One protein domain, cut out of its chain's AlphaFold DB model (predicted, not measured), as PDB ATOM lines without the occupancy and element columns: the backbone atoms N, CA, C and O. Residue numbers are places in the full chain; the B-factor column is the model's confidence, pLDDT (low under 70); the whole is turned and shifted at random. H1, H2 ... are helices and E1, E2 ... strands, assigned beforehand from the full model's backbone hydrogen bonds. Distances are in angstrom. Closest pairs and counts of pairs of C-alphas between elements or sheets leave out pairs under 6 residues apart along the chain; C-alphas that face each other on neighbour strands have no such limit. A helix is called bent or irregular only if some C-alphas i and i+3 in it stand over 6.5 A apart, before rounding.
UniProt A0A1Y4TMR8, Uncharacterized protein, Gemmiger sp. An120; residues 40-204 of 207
ATOM      1  N   LEU A  40     -31.628  -0.509  21.096       82.25
ATOM      2  CA  LEU A  40     -32.648   0.499  20.836       82.25
ATOM      3  C   LEU A  40     -32.277   1.329  19.594       82.25
ATOM      4  O   LEU A  40     -31.089   1.518  19.323       82.25
ATOM      5  N   PRO A  41     -33.270   1.824  18.827       82.00
ATOM      6  CA  PRO A  41     -33.021   2.678  17.666       82.00
ATOM      7  C   PRO A  41     -32.287   3.982  17.998       82.00
ATOM      8  O   PRO A  41     -31.560   4.497  17.152       82.00
ATOM      9  N   ASP A  42     -32.497   4.508  19.206       80.69
ATOM     10  CA  ASP A  42     -31.848   5.712  19.714       80.69
ATOM     11  C   ASP A  42     -30.748   5.319  20.719       80.69
ATOM     12  O   ASP A  42     -31.067   4.827  21.806       80.69
ATOM     13  N   PRO A  43     -29.458   5.478  20.364       75.56
ATOM     14  CA  PRO A  43     -28.346   5.157  21.255       75.56
ATOM     15  C   PRO A  43     -28.236   6.116  22.448       75.56
ATOM     16  O   PRO A  43     -27.578   5.770  23.428       75.56
ATOM     17  N   ASP A  44     -28.884   7.281  22.379       75.19
ATOM     18  CA  ASP A  44     -28.894   8.294  23.430       75.19
ATOM     19  C   ASP A  44     -30.143   8.185  24.324       75.19
ATOM     20  O   ASP A  44     -30.335   8.996  25.235       75.19
ATOM     21  N   PHE A  45     -30.974   7.153  24.118       77.75
ATOM     22  CA  PHE A  45     -32.110   6.873  24.985       77.75
ATOM     23  C   PHE A  45     -31.655   6.419  26.373       77.75
ATOM     24  O   PHE A  45     -31.054   5.358  26.557       77.75
ATOM     25  N   TYR A  46     -32.032   7.196  27.379       77.31
ATOM     26  CA  TYR A  46     -31.866   6.856  28.780       77.31
ATOM     27  C   TYR A  46     -33.197   6.396  29.371       77.31
ATOM     28  O   TYR A  46     -34.105   7.199  29.589       77.31
ATOM     29  N   CYS A  47     -33.305   5.094  29.640       79.31
ATOM     30  CA  CYS A  47     -34.485   4.493  30.250       79.31
ATOM     31  C   CYS A  47     -34.589   4.891  31.727       79.31
ATOM     32  O   CYS A  47     -33.681   4.614  32.510       79.31
ATOM     33  N   THR A  48     -35.710   5.494  32.115       75.94
ATOM     34  CA  THR A  48     -36.019   5.844  33.512       75.94
ATOM     35  C   THR A  48     -37.166   5.022  34.081       75.94
ATOM     36  O   THR A  48     -37.268   4.914  35.297       75.94
ATOM     37  N   GLY A  49     -37.980   4.400  33.224       75.25
ATOM     38  CA  GLY A  49     -39.078   3.531  33.628       75.25
ATOM     39  C   GLY A  49     -39.223   2.331  32.699       75.25
ATOM     40  O   GLY A  49     -39.102   2.454  31.481       75.25
ATOM     41  N   ILE A  50     -39.494   1.167  33.283       84.44
ATOM     42  CA  ILE A  50     -39.747  -0.085  32.567       84.44
ATOM     43  C   ILE A  50     -41.116  -0.588  33.004       84.44
ATOM     44  O   ILE A  50     -41.360  -0.737  34.200       84.44
ATOM     45  N   PHE A  51     -41.994  -0.863  32.043       83.31
ATOM     46  CA  PHE A  51     -43.362  -1.277  32.316       83.31
ATOM     47  C   PHE A  51     -43.734  -2.566  31.571       83.31
ATOM     48  O   PHE A  51     -43.719  -2.577  30.339       83.31
ATOM     49  N   PRO A  52     -44.078  -3.655  32.279       85.25
ATOM     50  CA  PRO A  52     -44.566  -4.873  31.646       85.25
ATOM     51  C   PRO A  52     -46.031  -4.722  31.212       85.25
ATOM     52  O   PRO A  52     -46.898  -4.370  32.010       85.25
ATOM     53  N   ASN A  53     -46.323  -5.050  29.956       84.88
ATOM     54  CA  ASN A  53     -47.671  -5.035  29.398       84.88
ATOM     55  C   ASN A  53     -48.337  -6.417  29.507       84.88
ATOM     56  O   ASN A  53     -47.681  -7.458  29.568       84.88
ATOM     57  N   VAL A  54     -49.673  -6.441  29.463       84.81
ATOM     58  CA  VAL A  54     -50.479  -7.679  29.550       84.81
ATOM     59  C   VAL A  54     -50.199  -8.650  28.394       84.81
ATOM     60  O   VAL A  54     -50.335  -9.860  28.557       84.81
ATOM     61  N   ASP A  55     -49.792  -8.137  27.232       87.44
ATOM     62  CA  ASP A  55     -49.429  -8.940  26.059       87.44
ATOM     63  C   ASP A  55     -48.003  -9.525  26.126       87.44
ATOM     64  O   ASP A  55     -47.563 -10.195  25.192       87.44
ATOM     65  N   GLY A  56     -47.290  -9.301  27.236       85.38
ATOM     66  CA  GLY A  56     -45.919  -9.756  27.456       85.38
ATOM     67  C   GLY A  56     -44.852  -8.845  26.851       85.38
ATOM     68  O   GLY A  56     -43.667  -9.113  27.043       85.38
ATOM     69  N   SER A  57     -45.235  -7.780  26.140       90.19
ATOM     70  CA  SER A  57     -44.291  -6.738  25.740       90.19
ATOM     71  C   SER A  57     -43.865  -5.888  26.941       90.19
ATOM     72  O   SER A  57     -44.470  -5.931  28.013       90.19
ATOM     73  N   VAL A  58     -42.810  -5.099  26.762       89.44
ATOM     74  CA  VAL A  58     -42.313  -4.157  27.764       89.44
ATOM     75  C   VAL A  58     -42.252  -2.766  27.152       89.44
ATOM     76  O   VAL A  58     -41.613  -2.572  26.120       89.44
ATOM     77  N   THR A  59     -42.886  -1.792  27.793       87.81
ATOM     78  CA  THR A  59     -42.741  -0.382  27.437       87.81
ATOM     79  C   THR A  59     -41.603   0.233  28.237       87.81
ATOM     80  O   THR A  59     -41.577   0.172  29.465       87.81
ATOM     81  N   LEU A  60     -40.651   0.831  27.537       87.56
ATOM     82  CA  LEU A  60     -39.572   1.622  28.099       87.56
ATOM     83  C   LEU A  60     -39.955   3.089  27.982       87.56
ATOM     84  O   LEU A  60     -40.240   3.565  26.883       87.56
ATOM     85  N   TYR A  61     -39.917   3.801  29.097       84.00
ATOM     86  CA  TYR A  61     -40.058   5.245  29.144       84.00
ATOM     87  C   TYR A  61     -38.721   5.861  29.521       84.00
ATOM     88  O   TYR A  61     -38.000   5.360  30.387       84.00
ATOM     89  N   GLY A  62     -38.377   6.955  28.861       78.19
ATOM     90  CA  GLY A  62     -37.097   7.591  29.086       78.19
ATOM     91  C   GLY A  62     -36.978   8.935  28.403       78.19
ATOM     92  O   GLY A  62     -37.970   9.578  28.061       78.19
ATOM     93  N   ALA A  63     -35.735   9.343  28.211       68.69
ATOM     94  CA  ALA A  63     -35.360  10.593  27.571       68.69
ATOM     95  C   ALA A  63     -34.382  10.310  26.432       68.69
ATOM     96  O   ALA A  63     -33.561   9.408  26.551       68.69
ATOM     97  N   SER A  64     -34.435  11.093  25.361       58.94
ATOM     98  CA  SER A  64     -33.588  10.941  24.167       58.94
ATOM     99  C   SER A  64     -32.157  11.487  24.311       58.94
ATOM    100  O   SER A  64     -31.450  11.607  23.319       58.94
ATOM    101  N   THR A  65     -31.702  11.858  25.517       54.69
ATOM    102  CA  THR A  65     -30.321  12.336  25.728       54.69
ATOM    103  C   THR A  65     -29.726  11.915  27.079       54.69
ATOM    104  O   THR A  65     -30.177  12.325  28.149       54.69
ATOM    105  N   VAL A  66     -28.633  11.143  27.025       41.97
ATOM    106  CA  VAL A  66     -27.807  10.704  28.175       41.97
ATOM    107  C   VAL A  66     -26.981  11.848  28.804       41.97
ATOM    108  O   VAL A  66     -26.493  11.715  29.927       41.97
ATOM    109  N   GLU A  67     -26.845  13.013  28.153       44.22
ATOM    110  CA  GLU A  67     -26.029  14.141  28.660       44.22
ATOM    111  C   GLU A  67     -26.589  14.842  29.928       44.22
ATOM    112  O   GLU A  67     -25.960  15.761  30.456       44.22
ATOM    113  N   ALA A  68     -27.697  14.362  30.507       42.41
ATOM    114  CA  ALA A  68     -28.311  14.882  31.738       42.41
ATOM    115  C   ALA A  68     -27.550  14.571  33.053       42.41
ATOM    116  O   ALA A  68     -28.073  14.839  34.135       42.41
ATOM    117  N   LEU A  69     -26.328  14.025  32.990       39.66
ATOM    118  CA  LEU A  69     -25.459  13.816  34.161       39.66
ATOM    119  C   LEU A  69     -24.251  14.769  34.236       39.66
ATOM    120  O   LEU A  69     -23.638  14.838  35.296       39.66
ATOM    121  N   TYR A  70     -23.889  15.496  33.166       37.16
ATOM    122  CA  TYR A  70     -22.601  16.220  33.131       37.16
ATOM    123  C   TYR A  70     -22.593  17.633  32.527       37.16
ATOM    124  O   TYR A  70     -21.534  18.264  32.524       37.16
ATOM    125  N   ARG A  71     -23.721  18.187  32.063       36.69
ATOM    126  CA  ARG A  71     -23.782  19.605  31.665       36.69
ATOM    127  C   ARG A  71     -24.751  20.393  32.538       36.69
ATOM    128  O   ARG A  71     -25.950  20.144  32.546       36.69
ATOM    129  N   GLN A  72     -24.194  21.396  33.212       37.06
ATOM    130  CA  GLN A  72     -24.837  22.495  33.946       37.06
ATOM    131  C   GLN A  72     -25.829  23.346  33.115       37.06
ATOM    132  O   GLN A  72     -26.220  24.423  33.555       37.06
ATOM    133  N   GLU A  73     -26.229  22.915  31.916       37.91
ATOM    134  CA  GLU A  73     -27.050  23.707  30.985       37.91
ATOM    135  C   GLU A  73     -28.538  23.354  31.026       37.91
ATOM    136  O   GLU A  73     -29.350  24.002  30.367       37.91
ATOM    137  N   GLY A  74     -28.917  22.380  31.849       40.53
ATOM    138  CA  GLY A  74     -30.304  21.992  31.960       40.53
ATOM    139  C   GLY A  74     -30.802  21.130  30.821       40.53
ATOM    140  O   GLY A  74     -30.211  20.999  29.755       40.53
ATOM    141  N   TRP A  75     -31.913  20.478  31.102       46.84
ATOM    142  CA  TRP A  75     -32.602  19.616  30.164       46.84
ATOM    143  C   TRP A  75     -33.240  20.456  29.051       46.84
ATOM    144  O   TRP A  75     -33.941  21.426  29.334       46.84
ATOM    145  N   GLN A  76     -33.005  20.071  27.795       40.62
ATOM    146  CA  GLN A  76     -33.696  20.582  26.609       40.62
ATOM    147  C   GLN A  76     -34.082  19.393  25.714       40.62
ATOM    148  O   GLN A  76     -33.460  19.159  24.681       40.62
ATOM    149  N   GLY A  77     -35.055  18.574  26.121       45.56
ATOM    150  CA  GLY A  77     -35.483  17.428  25.310       45.56
ATOM    151  C   GLY A  77     -36.743  16.751  25.834       45.56
ATOM    152  O   GLY A  77     -37.011  16.820  27.023       45.56
ATOM    153  N   GLY A  78     -37.522  16.147  24.932       57.56
ATOM    154  CA  GLY A  78     -38.807  15.502  25.219       57.56
ATOM    155  C   GLY A  78     -38.690  14.093  25.811       57.56
ATOM    156  O   GLY A  78     -37.637  13.448  25.767       57.56
ATOM    157  N   ALA A  79     -39.791  13.609  26.374       71.19
ATOM    158  CA  ALA A  79     -39.960  12.229  26.784       71.19
ATOM    159  C   ALA A  79     -40.117  11.316  25.558       71.19
ATOM    160  O   ALA A  79     -40.843  11.616  24.610       71.19
ATOM    161  N   SER A  80     -39.478  10.151  25.621       80.00
ATOM    162  CA  SER A  80     -39.528   9.133  24.574       80.00
ATOM    163  C   SER A  80     -40.025   7.808  25.133       80.00
ATOM    164  O   SER A  80     -39.775   7.467  26.294       80.00
ATOM    165  N   GLY A  81     -40.724   7.050  24.290       85.19
ATOM    166  CA  GLY A  81     -41.209   5.716  24.609       85.19
ATOM    167  C   GLY A  81     -40.773   4.690  23.567       85.19
ATOM    168  O   GLY A  81     -40.739   4.987  22.372       85.19
ATOM    169  N   TYR A  82     -40.492   3.469  24.009       89.12
ATOM    170  CA  TYR A  82     -40.283   2.312  23.141       89.12
ATOM    171  C   TYR A  82     -41.097   1.126  23.637       89.12
ATOM    172  O   TYR A  82     -41.098   0.840  24.824       89.12
ATOM    173  N   ILE A  83     -41.732   0.391  22.730       91.19
ATOM    174  CA  ILE A  83     -42.342  -0.907  23.028       91.19
ATOM    175  C   ILE A  83     -41.401  -1.994  22.523       91.19
ATOM    176  O   ILE A  83     -41.077  -2.032  21.333       91.19
ATOM    177  N   VAL A  84     -40.988  -2.874  23.428       91.06
ATOM    178  CA  VAL A  84     -40.163  -4.053  23.167       91.06
ATOM    179  C   VAL A  84     -41.053  -5.289  23.208       91.06
ATOM    180  O   VAL A  84     -41.607  -5.641  24.246       91.06
ATOM    181  N   GLN A  85     -41.216  -5.942  22.066       90.75
ATOM    182  CA  GLN A  85     -42.005  -7.163  21.935       90.75
ATOM    183  C   GLN A  85     -41.234  -8.388  22.461       90.75
ATOM    184  O   GLN A  85     -40.001  -8.381  22.429       90.75
ATOM    185  N   PRO A  86     -41.922  -9.479  22.861       86.25
ATOM    186  CA  PRO A  86     -41.264 -10.724  23.276       86.25
ATOM    187  C   PRO A  86     -40.327 -11.327  22.220       86.25
ATOM    188  O   PRO A  86     -39.423 -12.085  22.552       86.25
ATOM    189  N   ASP A  87     -40.550 -11.012  20.940       85.69
ATOM    190  CA  ASP A  87     -39.695 -11.450  19.833       85.69
ATOM    191  C   ASP A  87     -38.456 -10.557  19.615       85.69
ATOM    192  O   ASP A  87     -37.671 -10.811  18.699       85.69
ATOM    193  N   GLY A  88     -38.276  -9.523  20.444       84.12
ATOM    194  CA  GLY A  88     -37.184  -8.555  20.358       84.12
ATOM    195  C   GLY A  88     -37.467  -7.330  19.496       84.12
ATOM    196  O   GLY A  88     -36.623  -6.437  19.419       84.12
ATOM    197  N   THR A  89     -38.622  -7.259  18.832       89.00
ATOM    198  CA  THR A  89     -38.962  -6.115  17.982       89.00
ATOM    199  C   THR A  89     -39.154  -4.859  18.830       89.00
ATOM    200  O   THR A  89     -39.946  -4.855  19.769       89.00
ATOM    201  N   VAL A  90     -38.475  -3.771  18.457       90.62
ATOM    202  CA  VAL A  90     -38.584  -2.463  19.120       90.62
ATOM    203  C   VAL A  90     -39.352  -1.492  18.232       90.62
ATOM    204  O   VAL A  90     -39.000  -1.305  17.068       90.62
ATOM    205  N   THR A  91     -40.379  -0.845  18.779       91.44
ATOM    206  CA  THR A  91     -41.149   0.199  18.085       91.44
ATOM    207  C   THR A  91     -41.166   1.473  18.917       91.44
ATOM    208  O   THR A  91     -41.461   1.422  20.107       91.44
ATOM    209  N   GLY A  92     -40.851   2.617  18.302       88.25
ATOM    210  CA  GLY A  92     -40.986   3.919  18.958       88.25
ATOM    211  C   GLY A  92     -42.453   4.250  19.229       88.25
ATOM    212  O   GLY A  92     -43.312   4.027  18.375       88.25
ATOM    213  N   GLN A  93     -42.731   4.786  20.410       83.50
ATOM    214  CA  GLN A  93     -44.064   5.165  20.846       83.50
ATOM    215  C   GLN A  93     -44.148   6.690  20.975       83.50
ATOM    216  O   GLN A  93     -43.432   7.264  21.798       83.50
ATOM    217  N   PRO A  94     -45.026   7.361  20.207       83.25
ATOM    218  CA  PRO A  94     -45.292   8.772  20.428       83.25
ATOM    219  C   PRO A  94     -45.981   8.968  21.783       83.25
ATOM    220  O   PRO A  94     -46.907   8.231  22.136       83.25
ATOM    221  N   LEU A  95     -45.537   9.981  22.523       85.69
ATOM    222  CA  LEU A  95     -46.105  10.353  23.811       85.69
ATOM    223  C   LEU A  95     -46.962  11.611  23.606       85.69
ATOM    224  O   LEU A  95     -46.411  12.690  23.405       85.69
ATOM    225  N   PRO A  96     -48.305  11.501  23.603       87.88
ATOM    226  CA  PRO A  96     -49.193  12.615  23.244       87.88
ATOM    227  C   PRO A  96     -49.090  13.823  24.188       87.88
ATOM    228  O   PRO A  96     -49.502  14.919  23.828       87.88
ATOM    229  N   TRP A  97     -48.529  13.618  25.377       87.19
ATOM    230  CA  TRP A  97     -48.329  14.623  26.411       87.19
ATOM    231  C   TRP A  97     -46.934  15.271  26.399       87.19
ATOM    232  O   TRP A  97     -46.659  16.127  27.238       87.19
ATOM    233  N   ASP A  98     -46.035  14.881  25.489       83.81
ATOM    234  CA  ASP A  98     -44.653  15.381  25.484       83.81
ATOM    235  C   ASP A  98     -44.576  16.909  25.306       83.81
ATOM    236  O   ASP A  98     -43.878  17.601  26.046       83.81
ATOM    237  N   GLU A  99     -45.381  17.464  24.395       83.75
ATOM    238  CA  GLU A  99     -45.462  18.916  24.190       83.75
ATOM    239  C   GLU A  99     -45.951  19.653  25.450       83.75
ATOM    240  O   GLU A  99     -45.457  20.734  25.776       83.75
ATOM    241  N   GLU A 100     -46.895  19.057  26.185       88.00
ATOM    242  CA  GLU A 100     -47.414  19.607  27.441       88.00
ATOM    243  C   GLU A 100     -46.342  19.585  28.539       88.00
ATOM    244  O   GLU A 100     -46.166  20.577  29.252       88.00
ATOM    245  N   LEU A 101     -45.577  18.491  28.639       86.75
ATOM    246  CA  LEU A 101     -44.459  18.368  29.575       86.75
ATOM    247  C   LEU A 101     -43.379  19.416  29.287       86.75
ATOM    248  O   LEU A 101     -42.925  20.105  30.203       86.75
ATOM    249  N   ALA A 102     -42.997  19.569  28.017       83.25
ATOM    250  CA  ALA A 102     -42.013  20.558  27.592       83.25
ATOM    251  C   ALA A 102     -42.473  21.989  27.915       83.25
ATOM    252  O   ALA A 102     -41.692  22.786  28.435       83.25
ATOM    253  N   ALA A 103     -43.749  22.308  27.669       84.75
ATOM    254  CA  ALA A 103     -44.321  23.612  27.995       84.75
ATOM    255  C   ALA A 103     -44.356  23.870  29.509       84.75
ATOM    256  O   ALA A 103     -44.034  24.973  29.953       84.75
ATOM    257  N   ALA A 104     -44.707  22.860  30.311       86.69
ATOM    258  CA  ALA A 104     -44.695  22.982  31.759       86.69
ATOM    259  C   ALA A 104     -43.275  23.260  32.275       86.69
ATOM    260  O   ALA A 104     -43.092  24.136  33.114       86.69
ATOM    261  N   CYS A 105     -42.266  22.578  31.744       84.75
ATOM    262  CA  CYS A 105     -40.874  22.703  32.179       84.75
ATOM    263  C   CYS A 105     -40.098  23.855  31.509       84.75
ATOM    264  O   CYS A 105     -38.890  23.961  31.700       84.75
ATOM    265  N   ALA A 106     -40.755  24.735  30.746       84.25
ATOM    266  CA  ALA A 106     -40.092  25.787  29.967       84.25
ATOM    267  C   ALA A 106     -39.434  26.901  30.809       84.25
ATOM    268  O   ALA A 106     -38.691  27.724  30.276       84.25
ATOM    269  N   ASP A 107     -39.713  26.961  32.113       82.38
ATOM    270  CA  ASP A 107     -39.192  27.974  33.034       82.38
ATOM    271  C   ASP A 107     -37.856  27.592  33.688       82.38
ATOM    272  O   ASP A 107     -37.337  28.339  34.521       82.38
ATOM    273  N   GLY A 108     -37.280  26.444  33.333       77.94
ATOM    274  CA  GLY A 108     -36.025  26.015  33.919       77.94
ATOM    275  C   GLY A 108     -35.489  24.705  33.371       77.94
ATOM    276  O   GLY A 108     -35.937  24.161  32.370       77.94
ATOM    277  N   ALA A 109     -34.484  24.210  34.072       78.06
ATOM    278  CA  ALA A 109     -33.841  22.944  33.807       78.06
ATOM    279  C   ALA A 109     -34.487  21.857  34.670       78.06
ATOM    280  O   ALA A 109     -34.477  21.985  35.891       78.06
ATOM    281  N   TYR A 110     -35.004  20.781  34.076       79.38
ATOM    282  CA  TYR A 110     -35.683  19.718  34.828       79.38
ATOM    283  C   TYR A 110     -35.220  18.334  34.414       79.38
ATOM    284  O   TYR A 110     -35.157  18.044  33.233       79.38
ATOM    285  N   ARG A 111     -34.980  17.429  35.360       78.56
ATOM    286  CA  ARG A 111     -34.767  16.014  35.045       78.56
ATOM    287  C   ARG A 111     -36.053  15.230  35.281       78.56
ATOM    288  O   ARG A 111     -36.629  15.287  36.364       78.56
ATOM    289  N   VAL A 112     -36.483  14.503  34.254       81.56
ATOM    290  CA  VAL A 112     -37.725  13.728  34.273       81.56
ATOM    291  C   VAL A 112     -37.454  12.285  34.681       81.56
ATOM    292  O   VAL A 112     -36.517  11.642  34.209       81.56
ATOM    293  N   SER A 113     -38.301  11.779  35.565       84.25
ATOM    294  CA  SER A 113     -38.339  10.392  36.024       84.25
ATOM    295  C   SER A 113     -39.777   9.897  35.970       84.25
ATOM    296  O   SER A 113     -40.714  10.685  36.110       84.25
ATOM    297  N   MET A 114     -39.951   8.611  35.683       87.19
ATOM    298  CA  MET A 114     -41.248   8.030  35.361       87.19
ATOM    299  C   MET A 114     -41.395   6.676  36.037       87.19
ATOM    300  O   MET A 114     -40.486   5.853  35.973       87.19
ATOM    301  N   ALA A 115     -42.552   6.437  36.641       87.56
ATOM    302  CA  ALA A 115     -42.904   5.153  37.228       87.56
ATOM    303  C   ALA A 115     -44.399   4.912  37.052       87.56
ATOM    304  O   ALA A 115     -45.178   5.861  37.034       87.56
ATOM    305  N   ALA A 116     -44.800   3.654  36.914       88.06
ATOM    306  CA  ALA A 116     -46.205   3.280  36.866       88.06
ATOM    307  C   ALA A 116     -46.601   2.549  38.147       88.06
ATOM    308  O   ALA A 116     -45.768   1.864  38.743       88.06
ATOM    309  N   ASP A 117     -47.860   2.697  38.544       90.38
ATOM    310  CA  ASP A 117     -48.444   1.887  39.610       90.38
ATOM    311  C   ASP A 117     -48.890   0.504  39.102       90.38
ATOM    312  O   ASP A 117     -48.737   0.149  37.928       90.38
ATOM    313  N   GLU A 118     -49.469  -0.298  39.994       86.75
ATOM    314  CA  GLU A 118     -49.923  -1.657  39.699       86.75
ATOM    315  C   GLU A 118     -51.091  -1.710  38.701       86.75
ATOM    316  O   GLU A 118     -51.336  -2.757  38.095       86.75
ATOM    317  N   ALA A 119     -51.816  -0.603  38.520       88.31
ATOM    318  CA  ALA A 119     -52.872  -0.475  37.520       88.31
ATOM    319  C   ALA A 119     -52.328  -0.047  36.146       88.31
ATOM    320  O   ALA A 119     -53.077  -0.030  35.166       88.31
ATOM    321  N   GLY A 120     -51.034   0.276  36.059       83.94
ATOM    322  CA  GLY A 120     -50.394   0.799  34.858       83.94
ATOM    323  C   GLY A 120     -50.619   2.293  34.647       83.94
ATOM    324  O   GLY A 120     -50.355   2.798  33.554       83.94
ATOM    325  N   THR A 121     -51.099   3.020  35.660       90.44
ATOM    326  CA  THR A 121     -51.155   4.479  35.591       90.44
ATOM    327  C   THR A 121     -49.734   5.018  35.669       90.44
ATOM    328  O   THR A 121     -49.030   4.799  36.650       90.44
ATOM    329  N   LEU A 122     -49.308   5.721  34.617       89.81
ATOM    330  CA  LEU A 122     -47.986   6.332  34.535       89.81
ATOM    331  C   LEU A 122     -47.952   7.640  35.328       89.81
ATOM    332  O   LEU A 122     -48.793   8.515  35.127       89.81
ATOM    333  N   TYR A 123     -46.938   7.798  36.165       93.12
ATOM    334  CA  TYR A 123     -46.616   9.019  36.888       93.12
ATOM    335  C   TYR A 123     -45.299   9.585  36.381       93.12
ATOM    336  O   TYR A 123     -44.384   8.849  36.001       93.12
ATOM    337  N   LEU A 124     -45.209  10.911  36.395       91.50
ATOM    338  CA  LEU A 124     -44.028  11.649  35.985       91.50
ATOM    339  C   LEU A 124     -43.645  12.635  37.064       91.50
ATOM    340  O   LEU A 124     -44.485  13.395  37.540       91.50
ATOM    341  N   LEU A 125     -42.359  12.677  37.372       91.94
ATOM    342  CA  LEU A 125     -41.769  13.698  38.212       91.94
ATOM    343  C   LEU A 125     -40.707  14.439  37.411       91.94
ATOM    344  O   LEU A 125     -39.772  13.823  36.898       91.94
ATOM    345  N   ALA A 126     -40.840  15.761  37.338       88.56
ATOM    346  CA  ALA A 126     -39.812  16.650  36.811       88.56
ATOM    347  C   ALA A 126     -39.118  17.354  37.982       88.56
ATOM    348  O   ALA A 126     -39.682  18.276  38.572       88.56
ATOM    349  N   GLY A 127     -37.911  16.905  38.330       86.62
ATOM    350  CA  GLY A 127     -37.086  17.493  39.384       86.62
ATOM    351  C   GLY A 127     -36.316  18.692  38.851       86.62
ATOM    352  O   GLY A 127     -35.536  18.542  37.908       86.62
ATOM    353  N   LYS A 128     -36.532  19.877  39.428       82.12
ATOM    354  CA  LYS A 128     -35.863  21.114  39.009       82.12
ATOM    355  C   LYS A 128     -34.376  21.025  39.357       82.12
ATOM    356  O   LYS A 128     -34.015  20.652  40.469       82.12
ATOM    357  N   GLN A 129     -33.504  21.340  38.405       75.06
ATOM    358  CA  GLN A 129     -32.066  21.420  38.642       75.06
ATOM    359  C   GLN A 129     -31.740  22.734  39.361       75.06
ATOM    360  O   GLN A 129     -32.271  23.785  39.003       75.06
ATOM    361  N   ASN A 130     -30.828  22.681  40.338       68.00
ATOM    362  CA  ASN A 130     -30.344  23.845  41.097       68.00
ATOM    363  C   ASN A 130     -31.437  24.591  41.885       68.00
ATOM    364  O   ASN A 130     -31.458  25.820  41.930       68.00
ATOM    365  N   THR A 131     -32.336  23.835  42.512       65.88
ATOM    366  CA  THR A 131     -33.405  24.352  43.379       65.88
ATOM    367  C   THR A 131     -32.819  25.155  44.552       65.88
ATOM    368  O   THR A 131     -31.990  24.634  45.302       65.88
ATOM    369  N   GLN A 132     -33.235  26.416  44.716       67.81
ATOM    370  CA  GLN A 132     -33.016  27.159  45.966       67.81
ATOM    371  C   GLN A 132     -34.013  26.678  47.039       67.81
ATOM    372  O   GLN A 132     -35.071  26.179  46.672       67.81
ATOM    373  N   PRO A 133     -33.742  26.801  48.350       63.66
ATOM    374  CA  PRO A 133     -34.645  26.298  49.396       63.66
ATOM    375  C   PRO A 133     -36.100  26.804  49.314       63.66
ATOM    376  O   PRO A 133     -37.002  26.173  49.853       63.66
ATOM    377  N   GLU A 134     -36.336  27.943  48.663       67.19
ATOM    378  CA  GLU A 134     -37.656  28.534  48.417       67.19
ATOM    379  C   GLU A 134     -38.354  28.053  47.132       67.19
ATOM    380  O   GLU A 134     -39.543  28.321  46.941       67.19
ATOM    381  N   ASP A 135     -37.637  27.369  46.243       75.06
ATOM    382  CA  ASP A 135     -38.181  26.871  44.987       75.06
ATOM    383  C   ASP A 135     -38.979  25.581  45.202       75.06
ATOM    384  O   ASP A 135     -38.675  24.743  46.051       75.06
ATOM    385  N   THR A 136     -39.983  25.368  44.352       85.31
ATOM    386  CA  THR A 136     -40.646  24.063  44.253       85.31
ATOM    387  C   THR A 136     -39.650  23.031  43.692       85.31
ATOM    388  O   THR A 136     -39.218  23.199  42.547       85.31
ATOM    389  N   PRO A 137     -39.289  21.961  44.435       86.50
ATOM    390  CA  PRO A 137     -38.205  21.056  44.035       86.50
ATOM    391  C   PRO A 137     -38.548  20.184  42.841       86.50
ATOM    392  O   PRO A 137     -37.670  19.765  42.085       86.50
ATOM    393  N   PHE A 138     -39.827  19.874  42.674       91.25
ATOM    394  CA  PHE A 138     -40.293  19.100  41.546       91.25
ATOM    395  C   PHE A 138     -41.764  19.346  41.273       91.25
ATOM    396  O   PHE A 138     -42.516  19.847  42.109       91.25
ATOM    397  N   ARG A 139     -42.173  18.931  40.084       93.38
ATOM    398  CA  ARG A 139     -43.569  18.866  39.669       93.38
ATOM    399  C   ARG A 139     -43.944  17.414  39.441       93.38
ATOM    400  O   ARG A 139     -43.108  16.635  38.984       93.38
ATOM    401  N   LEU A 140     -45.180  17.072  39.778       96.50
ATOM    402  CA  LEU A 140     -45.703  15.716  39.700       96.50
ATOM    403  C   LEU A 140     -46.950  15.699  38.817       96.50
ATOM    404  O   LEU A 140     -47.804  16.585  38.907       96.50
ATOM    405  N   TRP A 141     -47.057  14.674  37.981       97.31
ATOM    406  CA  TRP A 141     -48.229  14.407  37.157       97.31
ATOM    407  C   TRP A 141     -48.561  12.925  37.160       97.31
ATOM    408  O   TRP A 141     -47.690  12.079  37.366       97.31
ATOM    409  N   ARG A 142     -49.818  12.630  36.844       96.44
ATOM    410  CA  ARG A 142     -50.256  11.318  36.369       96.44
ATOM    411  C   ARG A 142     -50.781  11.439  34.946       96.44
ATOM    412  O   ARG A 142     -51.376  12.457  34.595       96.44
ATOM    413  N   VAL A 143     -50.559  10.419  34.128       93.50
ATOM    414  CA  VAL A 143     -51.101  10.354  32.771       93.50
ATOM    415  C   VAL A 143     -52.477   9.720  32.818       93.50
ATOM    416  O   VAL A 143     -52.623   8.555  33.182       93.50
ATOM    417  N   GLU A 144     -53.482  10.464  32.375       93.31
ATOM    418  CA  GLU A 144     -54.845   9.963  32.229       93.31
ATOM    419  C   GLU A 144     -55.315  10.181  30.799       93.31
ATOM    420  O   GLU A 144     -55.285  11.298  30.287       93.31
ATOM    421  N   ASN A 145     -55.762   9.111  30.137       89.75
ATOM    422  CA  ASN A 145     -56.301   9.176  28.773       89.75
ATOM    423  C   ASN A 145     -55.381   9.909  27.773       89.75
ATOM    424  O   ASN A 145     -55.855  10.551  26.837       89.75
ATOM    425  N   GLY A 146     -54.063   9.812  27.974       87.00
ATOM    426  CA  GLY A 146     -53.056  10.453  27.127       87.00
ATOM    427  C   GLY A 146     -52.744  11.920  27.451       87.00
ATOM    428  O   GLY A 146     -51.973  12.512  26.705       87.00
ATOM    429  N   ALA A 147     -53.284  12.496  28.527       91.44
ATOM    430  CA  ALA A 147     -52.998  13.868  28.965       91.44
ATOM    431  C   ALA A 147     -52.266  13.897  30.315       91.44
ATOM    432  O   ALA A 147     -52.407  12.956  31.105       91.44
ATOM    433  N   LEU A 148     -51.517  14.973  30.602       94.38
ATOM    434  CA  LEU A 148     -50.947  15.177  31.935       94.38
ATOM    435  C   LEU A 148     -51.999  15.758  32.870       94.38
ATOM    436  O   LEU A 148     -52.589  16.806  32.628       94.38
ATOM    437  N   VAL A 149     -52.184  15.102  34.008       97.38
ATOM    438  CA  VAL A 149     -52.970  15.630  35.117       97.38
ATOM    439  C   VAL A 149     -51.998  16.003  36.220       97.38
ATOM    440  O   VAL A 149     -51.350  15.138  36.809       97.38
ATOM    441  N   SER A 150     -51.853  17.306  36.467       97.19
ATOM    442  CA  SER A 150     -50.955  17.803  37.510       97.19
ATOM    443  C   SER A 150     -51.450  17.386  38.890       97.19
ATOM    444  O   SER A 150     -52.632  17.523  39.203       97.19
ATOM    445  N   ILE A 151     -50.523  16.903  39.712       97.88
ATOM    446  CA  ILE A 151     -50.736  16.575  41.116       97.88
ATOM    447  C   ILE A 151     -50.043  17.670  41.937       97.88
ATOM    448  O   ILE A 151     -48.810  17.720  41.961       97.88
ATOM    449  N   PRO A 152     -50.796  18.570  42.594       96.19
ATOM    450  CA  PRO A 152     -50.212  19.566  43.481       96.19
ATOM    451  C   PRO A 152     -49.553  18.878  44.676       96.19
ATOM    452  O   PRO A 152     -50.214  18.167  45.426       96.19
ATOM    453  N   VAL A 153     -48.253  19.094  44.856       94.81
ATOM    454  CA  VAL A 153     -47.492  18.486  45.950       94.81
ATOM    455  C   VAL A 153     -47.416  19.464  47.114       94.81
ATOM    456  O   VAL A 153     -47.013  20.616  46.945       94.81
ATOM    457  N   ASP A 154     -47.804  19.004  48.300       90.75
ATOM    458  CA  ASP A 154     -47.655  19.764  49.535       90.75
ATOM    459  C   ASP A 154     -46.253  19.543  50.109       90.75
ATOM    460  O   ASP A 154     -45.934  18.476  50.638       90.75
ATOM    461  N   PHE A 155     -45.415  20.571  49.991       89.06
ATOM    462  CA  PHE A 155     -44.049  20.583  50.510       89.06
ATOM    463  C   PHE A 155     -43.947  21.085  51.955       89.06
ATOM    464  O   PHE A 155     -42.840  21.257  52.466       89.06
ATOM    465  N   THR A 156     -45.067  21.341  52.634       88.62
ATOM    466  CA  THR A 156     -45.047  21.825  54.018       88.62
ATOM    467  C   THR A 156     -44.341  20.818  54.929       88.62
ATOM    468  O   THR A 156     -44.816  19.701  55.123       88.62
ATOM    469  N   GLY A 157     -43.206  21.227  55.508       83.06
ATOM    470  CA  GLY A 157     -42.378  20.370  56.363       83.06
ATOM    471  C   GLY A 157     -41.593  19.296  55.605       83.06
ATOM    472  O   GLY A 157     -41.183  18.321  56.222       83.06
ATOM    473  N   CYS A 158     -41.421  19.435  54.287       85.50
ATOM    474  CA  CYS A 158     -40.650  18.506  53.470       85.50
ATOM    475  C   CYS A 158     -39.150  18.820  53.537       85.50
ATOM    476  O   CYS A 158     -38.700  19.894  53.140       85.50
ATOM    477  N   GLU A 159     -38.369  17.845  53.983       84.62
ATOM    478  CA  GLU A 159     -36.941  17.986  54.277       84.62
ATOM    479  C   GLU A 159     -36.045  17.686  53.068       84.62
ATOM    480  O   GLU A 159     -34.823  17.806  53.160       84.62
ATOM    481  N   LEU A 160     -36.629  17.352  51.907       83.19
ATOM    482  CA  LEU A 160     -35.884  17.197  50.648       83.19
ATOM    483  C   LEU A 160     -35.048  18.447  50.326       83.19
ATOM    484  O   LEU A 160     -33.991  18.337  49.711       83.19
ATOM    485  N   LEU A 161     -35.519  19.616  50.774       74.06
ATOM    486  CA  LEU A 161     -34.924  20.937  50.572       74.06
ATOM    487  C   LEU A 161     -33.875  21.323  51.624       74.06
ATOM    488  O   LEU A 161     -33.443  22.477  51.656       74.06
ATOM    489  N   THR A 162     -33.421  20.393  52.470       72.75
ATOM    490  CA  THR A 162     -32.367  20.679  53.457       72.75
ATOM    491  C   THR A 162     -30.973  20.240  53.006       72.75
ATOM    492  O   THR A 162     -30.788  19.231  52.321       72.75
ATOM    493  N   GLY A 163     -29.968  21.055  53.346       69.44
ATOM    494  CA  GLY A 163     -28.562  20.813  53.016       69.44
ATOM    495  C   GLY A 163     -27.890  21.939  52.225       69.44
ATOM    496  O   GLY A 163     -28.490  22.959  51.898       69.44
ATOM    497  N   ASN A 164     -26.593  21.766  51.956       68.38
ATOM    498  CA  ASN A 164     -25.816  22.664  51.101       68.38
ATOM    499  C   ASN A 164     -25.733  22.071  49.690       68.38
ATOM    500  O   ASN A 164     -25.025  21.091  49.461       68.38
ATOM    501  N   PHE A 165     -26.454  22.675  48.750       67.69
ATOM    502  CA  PHE A 165     -26.663  22.155  47.399       67.69
ATOM    503  C   PHE A 165     -25.620  22.656  46.405       67.69
ATOM    504  O   PHE A 165     -25.997  23.145  45.349       67.69
ATOM    505  N   GLY A 166     -24.323  22.583  46.724       65.94
ATOM    506  CA  GLY A 166     -23.257  23.116  45.856       65.94
ATOM    507  C   GLY A 166     -23.434  22.770  44.366       65.94
ATOM    508  O   GLY A 166     -23.330  23.660  43.523       65.94
ATOM    509  N   ASP A 167     -23.807  21.517  44.080       62.00
ATOM    510  CA  ASP A 167     -24.062  20.970  42.735       62.00
ATOM    511  C   ASP A 167     -25.558  20.950  42.331       62.00
ATOM    512  O   ASP A 167     -25.932  20.359  41.319       62.00
ATOM    513  N   GLY A 168     -26.421  21.571  43.133       70.44
ATOM    514  CA  GLY A 168     -27.873  21.570  43.001       70.44
ATOM    515  C   GLY A 168     -28.574  20.414  43.724       70.44
ATOM    516  O   GLY A 168     -28.021  19.333  43.935       70.44
ATOM    517  N   LEU A 169     -29.831  20.649  44.106       76.38
ATOM    518  CA  LEU A 169     -30.760  19.608  44.545       76.38
ATOM    519  C   LEU A 169     -31.514  19.062  43.334       76.38
ATOM    520  O   LEU A 169     -32.002  19.841  42.516       76.38
ATOM    521  N   PHE A 170     -31.656  17.743  43.260       79.56
ATOM    522  CA  PHE A 170     -32.482  17.073  42.264       79.56
ATOM    523  C   PHE A 170     -33.266  15.927  42.913       79.56
ATOM    524  O   PHE A 170     -32.690  15.112  43.634       79.56
ATOM    525  N   CYS A 171     -34.569  15.869  42.618       86.56
ATOM    526  CA  CYS A 171     -35.486  14.829  43.084       86.56
ATOM    527  C   CYS A 171     -35.839  13.844  41.960       86.56
ATOM    528  O   CYS A 171     -36.116  14.272  40.840       86.56
ATOM    529  N   THR A 172     -35.901  12.552  42.277       86.56
ATOM    530  CA  THR A 172     -36.271  11.456  41.367       86.56
ATOM    531  C   THR A 172     -37.502  10.740  41.890       86.56
ATOM    532  O   THR A 172     -37.621  10.511  43.089       86.56
ATOM    533  N   LEU A 173     -38.393  10.339  40.990       89.94
ATOM    534  CA  LEU A 173     -39.420   9.343  41.256       89.94
ATOM    535  C   LEU A 173     -38.790   7.948  41.223       89.94
ATOM    536  O   LEU A 173     -38.421   7.468  40.152       89.94
ATOM    537  N   ASP A 174     -38.692   7.311  42.387       89.75
ATOM    538  CA  ASP A 174     -38.139   5.958  42.526       89.75
ATOM    539  C   ASP A 174     -39.199   4.873  42.303       89.75
ATOM    540  O   ASP A 174     -38.874   3.731  41.984       89.75
ATOM    541  N   GLY A 175     -40.476   5.219  42.471       89.75
ATOM    542  CA  GLY A 175     -41.577   4.294  42.252       89.75
ATOM    543  C   GLY A 175     -42.930   4.861  42.653       89.75
ATOM    544  O   GLY A 175     -43.026   5.862  43.367       89.75
ATOM    545  N   VAL A 176     -43.982   4.177  42.211       94.56
ATOM    546  CA  VAL A 176     -45.349   4.371  42.694       94.56
ATOM    547  C   VAL A 176     -45.922   3.003  43.024       94.56
ATOM    548  O   VAL A 176     -45.787   2.077  42.231       94.56
ATOM    549  N   SER A 177     -46.506   2.861  44.208       94.25
ATOM    550  CA  SER A 177     -47.085   1.592  44.646       94.25
ATOM    551  C   SER A 177     -48.142   1.822  45.714       94.25
ATOM    552  O   SER A 177     -47.968   2.679  46.579       94.25
ATOM    553  N   GLU A 178     -49.253   1.089  45.642       93.44
ATOM    554  CA  GLU A 178     -50.328   1.085  46.650       93.44
ATOM    555  C   GLU A 178     -50.886   2.483  47.022       93.44
ATOM    556  O   GLU A 178     -51.332   2.714  48.147       93.44
ATOM    557  N   GLY A 179     -50.872   3.438  46.084       95.25
ATOM    558  CA  GLY A 179     -51.317   4.820  46.326       95.25
ATOM    559  C   GLY A 179     -50.250   5.750  46.919       95.25
ATOM    560  O   GLY A 179     -50.570   6.862  47.350       95.25
ATOM    561  N   TRP A 180     -48.988   5.323  46.910       97.56
ATOM    562  CA  TRP A 180     -47.836   6.059  47.420       97.56
ATOM    563  C   TRP A 180     -46.842   6.365  46.307       97.56
ATOM    564  O   TRP A 180     -46.575   5.528  45.451       97.56
ATOM    565  N   VAL A 181     -46.274   7.563  46.353       97.62
ATOM    566  CA  VAL A 181     -45.272   8.090  45.429       97.62
ATOM    567  C   VAL A 181     -43.966   8.224  46.200       97.62
ATOM    568  O   VAL A 181     -43.885   8.994  47.159       97.62
ATOM    569  N   PHE A 182     -42.953   7.466  45.791       95.12
ATOM    570  CA  PHE A 182     -41.651   7.410  46.447       95.12
ATOM    571  C   PHE A 182     -40.682   8.339  45.726       95.12
ATOM    572  O   PHE A 182     -40.411   8.163  44.539       95.12
ATOM    573  N   VAL A 183     -40.171   9.335  46.444       93.88
ATOM    574  CA  VAL A 183     -39.278  10.352  45.893       93.88
ATOM    575  C   VAL A 183     -37.965  10.338  46.658       93.88
ATOM    576  O   VAL A 183     -37.961  10.487  47.878       93.88
ATOM    577  N   SER A 184     -36.849  10.217  45.949       90.19
ATOM    578  CA  SER A 184     -35.511  10.419  46.510       90.19
ATOM    579  C   SER A 184     -34.907  11.722  46.024       90.19
ATOM    580  O   SER A 184     -35.259  12.237  44.964       90.19
ATOM    581  N   ALA A 185     -33.960  12.246  46.790       85.44
ATOM    582  CA  ALA A 185     -33.107  13.340  46.376       85.44
ATOM    583  C   ALA A 185     -31.631  12.922  46.377       85.44
ATOM    584  O   ALA A 185     -31.194  12.045  47.125       85.44
ATOM    585  N   ASN A 186     -30.831  13.586  45.543       82.56
ATOM    586  CA  ASN A 186     -29.390  13.334  45.417       82.56
ATOM    587  C   ASN A 186     -28.573  13.666  46.685       82.56
ATOM    588  O   ASN A 186     -27.399  13.311  46.756       82.56
ATOM    589  N   ASN A 187     -29.177  14.310  47.684       79.44
ATOM    590  CA  ASN A 187     -28.599  14.545  49.010       79.44
ATOM    591  C   ASN A 187     -28.805  13.363  49.984       79.44
ATOM    592  O   ASN A 187     -28.409  13.455  51.143       79.44
ATOM    593  N   GLY A 188     -29.418  12.259  49.538       81.44
ATOM    594  CA  GLY A 188     -29.676  11.074  50.362       81.44
ATOM    595  C   GLY A 188     -30.952  11.149  51.204       81.44
ATOM    596  O   GLY A 188     -31.238  10.209  51.946       81.44
ATOM    597  N   HIS A 189     -31.729  12.227  51.083       87.62
ATOM    598  CA  HIS A 189     -33.069  12.301  51.655       87.62
ATOM    599  C   HIS A 189     -34.075  11.577  50.756       87.62
ATOM    600  O   HIS A 189     -33.896  11.468  49.540       87.62
ATOM    601  N   TRP A 190     -35.165  11.116  51.357       92.25
ATOM    602  CA  TRP A 190     -36.322  10.610  50.630       92.25
ATOM    603  C   TRP A 190     -37.607  11.064  51.305       92.25
ATOM    604  O   TRP A 190     -37.642  11.300  52.513       92.25
ATOM    605  N   ALA A 191     -38.666  11.162  50.515       94.88
ATOM    606  CA  ALA A 191     -40.012  11.460  50.958       94.88
ATOM    607  C   ALA A 191     -41.007  10.535  50.256       94.88
ATOM    608  O   ALA A 191     -40.792  10.079  49.133       94.88
ATOM    609  N   VAL A 192     -42.110  10.259  50.936       96.38
ATOM    610  CA  VAL A 192     -43.233   9.498  50.410       96.38
ATOM    611  C   VAL A 192     -44.461  10.385  50.459       96.38
ATOM    612  O   VAL A 192     -44.844  10.887  51.521       96.38
ATOM    613  N   PHE A 193     -45.087  10.546  49.303       97.62
ATOM    614  CA  PHE A 193     -46.324  11.292  49.134       97.62
ATOM    615  C   PHE A 193     -47.468  10.330  48.823       97.62
ATOM    616  O   PHE A 193     -47.250   9.243  48.301       97.62
ATOM    617  N   SER A 194     -48.706  10.718  49.105       97.69
ATOM    618  CA  SER A 194     -49.860  10.064  48.481       97.69
ATOM    619  C   SER A 194     -49.897  10.383  46.982       97.69
ATOM    620  O   SER A 194     -49.371  11.419  46.572       97.69
ATOM    621  N   THR A 195     -50.627   9.609  46.183       96.44
ATOM    622  CA  THR A 195     -50.919   9.933  44.769       96.44
ATOM    623  C   THR A 195     -51.682  11.248  44.556       96.44
ATOM    624  O   THR A 195     -51.758  11.737  43.434       96.44
ATOM    625  N   GLU A 196     -52.185  11.861  45.630       96.75
ATOM    626  CA  GLU A 196     -52.793  13.199  45.647       96.75
ATOM    627  C   GLU A 196     -51.816  14.293  46.139       96.75
ATOM    628  O   GLU A 196     -52.227  15.394  46.489       96.75
ATOM    629  N   GLY A 197     -50.514  13.991  46.222       96.44
ATOM    630  CA  GLY A 197     -49.445  14.963  46.490       96.44
ATOM    631  C   GLY A 197     -49.241  15.360  47.956       96.44
ATOM    632  O   GLY A 197     -48.364  16.164  48.260       96.44
ATOM    633  N   LYS A 198     -49.998  14.788  48.897       96.81
ATOM    634  CA  LYS A 198     -49.798  15.026  50.332       96.81
ATOM    635  C   LYS A 198     -48.562  14.291  50.856       96.81
ATOM    636  O   LYS A 198     -48.467  13.081  50.666       96.81
ATOM    637  N   LEU A 199     -47.679  14.982  51.579       95.50
ATOM    638  CA  LEU A 199     -46.568  14.356  52.304       95.50
ATOM    639  C   LEU A 199     -47.098  13.383  53.367       95.50
ATOM    640  O   LEU A 199     -47.987  13.727  54.153       95.50
ATOM    641  N   VAL A 200     -46.548  12.171  53.399       95.88
ATOM    642  CA  VAL A 200     -46.957  11.145  54.365       95.88
ATOM    643  C   VAL A 200     -45.807  10.652  55.228       95.88
ATOM    644  O   VAL A 200     -46.009  10.391  56.413       95.88
ATOM    645  N   ASN A 201     -44.611  10.522  54.661       94.00
ATOM    646  CA  ASN A 201     -43.422  10.147  55.413       94.00
ATOM    647  C   ASN A 201     -42.166  10.707  54.746       94.00
ATOM    648  O   ASN A 201     -42.194  11.040  53.566       94.00
ATOM    649  N   GLN A 202     -41.067  10.779  55.480       93.44
ATOM    650  CA  GLN A 202     -39.764  11.164  54.953       93.44
ATOM    651  C   GLN A 202     -38.647  10.659  55.858       93.44
ATOM    652  O   GLN A 202     -38.886  10.279  57.006       93.44
ATOM    653  N   TYR A 203     -37.425  10.683  55.343       85.94
ATOM    654  CA  TYR A 203     -36.223  10.449  56.125       85.94
ATOM    655  C   TYR A 203     -35.404  11.717  56.288       85.94
ATOM    656  O   TYR A 203     -35.105  12.421  55.323       85.94
ATOM    657  N   GLU A 204     -34.981  11.921  57.528       71.88
ATOM    658  CA  GLU A 204     -33.959  12.876  57.916       71.88
ATOM    659  C   GLU A 204     -32.699  12.086  58.302       71.88
ATOM    660  O   GLU A 204     -32.729  11.321  59.276       71.88
TER     661      GLU A 204
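AT A GLANCE: This is residues 40 to 204 of the 207 residues of an uncharacterized protein of Gemmiger sp. An120 (UniProt A0A1Y4TMR8). Three four-stranded antiparallel sheets follow one another along the chain, and the strongly twisted second sheet, E5 to E8, is the core: H2 covers one of its faces, and the third sheet, E9 to E12, is partly face to face with it, closest at E5, E6 and E9, as a sandwich. The first sheet, E1 to E4, comes up to E5 with E1 and reaches away to one end of the longest axis. The printed part has 165 residues, with two named helices and twelve named strands in the order E1 E2 H1 E3 E4 H2 E5 E6 E7 E8 E9 E10 E11 E12, and its class is mostly strand. It is compact, with a radius of gyration of the C-alphas of 15.7 A and spans of 47 by 35 by 26 A.

IN THESE COORDINATES: Find C-alpha 46 at (-31.866, 6.856, 28.780); from there E1, residues 46 to 52, runs 17.5 A. E2 is residues 58 to 63, and H1 is residues 66 to 69, irregular, with C-alphas 66 and 69 7.1 A apart. Next come E3, residues 79 to 84, and E4, residues 90 to 93. H2, residues 98 to 107, is 15.7 A long and irregular, with C-alphas 104 and 107 7.5 A apart. Find C-alpha 110 at (-35.683, 19.718, 34.828), where E5, residues 110 to 116, begins its 19.6 A. E6 is residues 122 to 128, also 19.6 A; E7 is residues 138 to 144, 19.5 A; E8 is residues 147 to 151. E9 is residues 171 to 177, 17.7 A; E10 is residues 180 to 185; E11 is residues 190 to 194; E12, residues 199 to 203, ends at C-alpha 203, (-36.223, 10.449, 56.125).

HOW THE PARTS SIT: Look first at the sheet E1 E2 E3 E4, strongly twisted, where N 51 and O 59 are 2.8 A apart, N 60 and O 82 2.7 A, and N 83 and O 91 2.8 A, each within hydrogen-bond range. H1 is only just not on this sheet, with 4 pairs of C-alphas within 10 A. The closest C-alphas of E1 and E5 are those of Gly 49 and Met 114, 5.3 A apart. In the sheet E5 E6 E7 E8, a meander, each strand the antiparallel neighbour of the one before, look for N 113 and O 125 at 2.8 A, N 124 and O 141 at 2.9 A, and N 149 and O 142 at 2.8 A. H2 is on this sheet, two layers with the helix on one face, at a height over the sheet of 8.4 A; it lies over E6 and runs along the strands, at 20 degrees on the local plane. In H2, 5 of 6 O i to N i+4 pairs are within hydrogen-bond range; H1 is too short for such a pair. The second meander, E9 E10 E11 E12, has N 172 and O 184 at 2.8 A, N 181 and O 193 at 2.8 A, and N 192 and O 201 at 2.7 A. These two meanders form the sandwich, two sheets face to face, the facing parts 9.1 A centre to centre and the strands of the one at 33 degrees to those of the other. The closest C-alphas of E6 and E9 are those of Gly 127 and Cys 171, 4.8 A apart. E8 and E12 are apart.

THE WHOLE: The two C-alphas farthest apart, those of Asp 87 and Glu 134, are 49.2 A from each other. The printed part has no cut. The link from E8 to E9, residues 152 to 170, is long. Mean pLDDT of the printed part is 81.9; look for values under 70 at residues 63 to 78, 130 to 134 and 163 to 167.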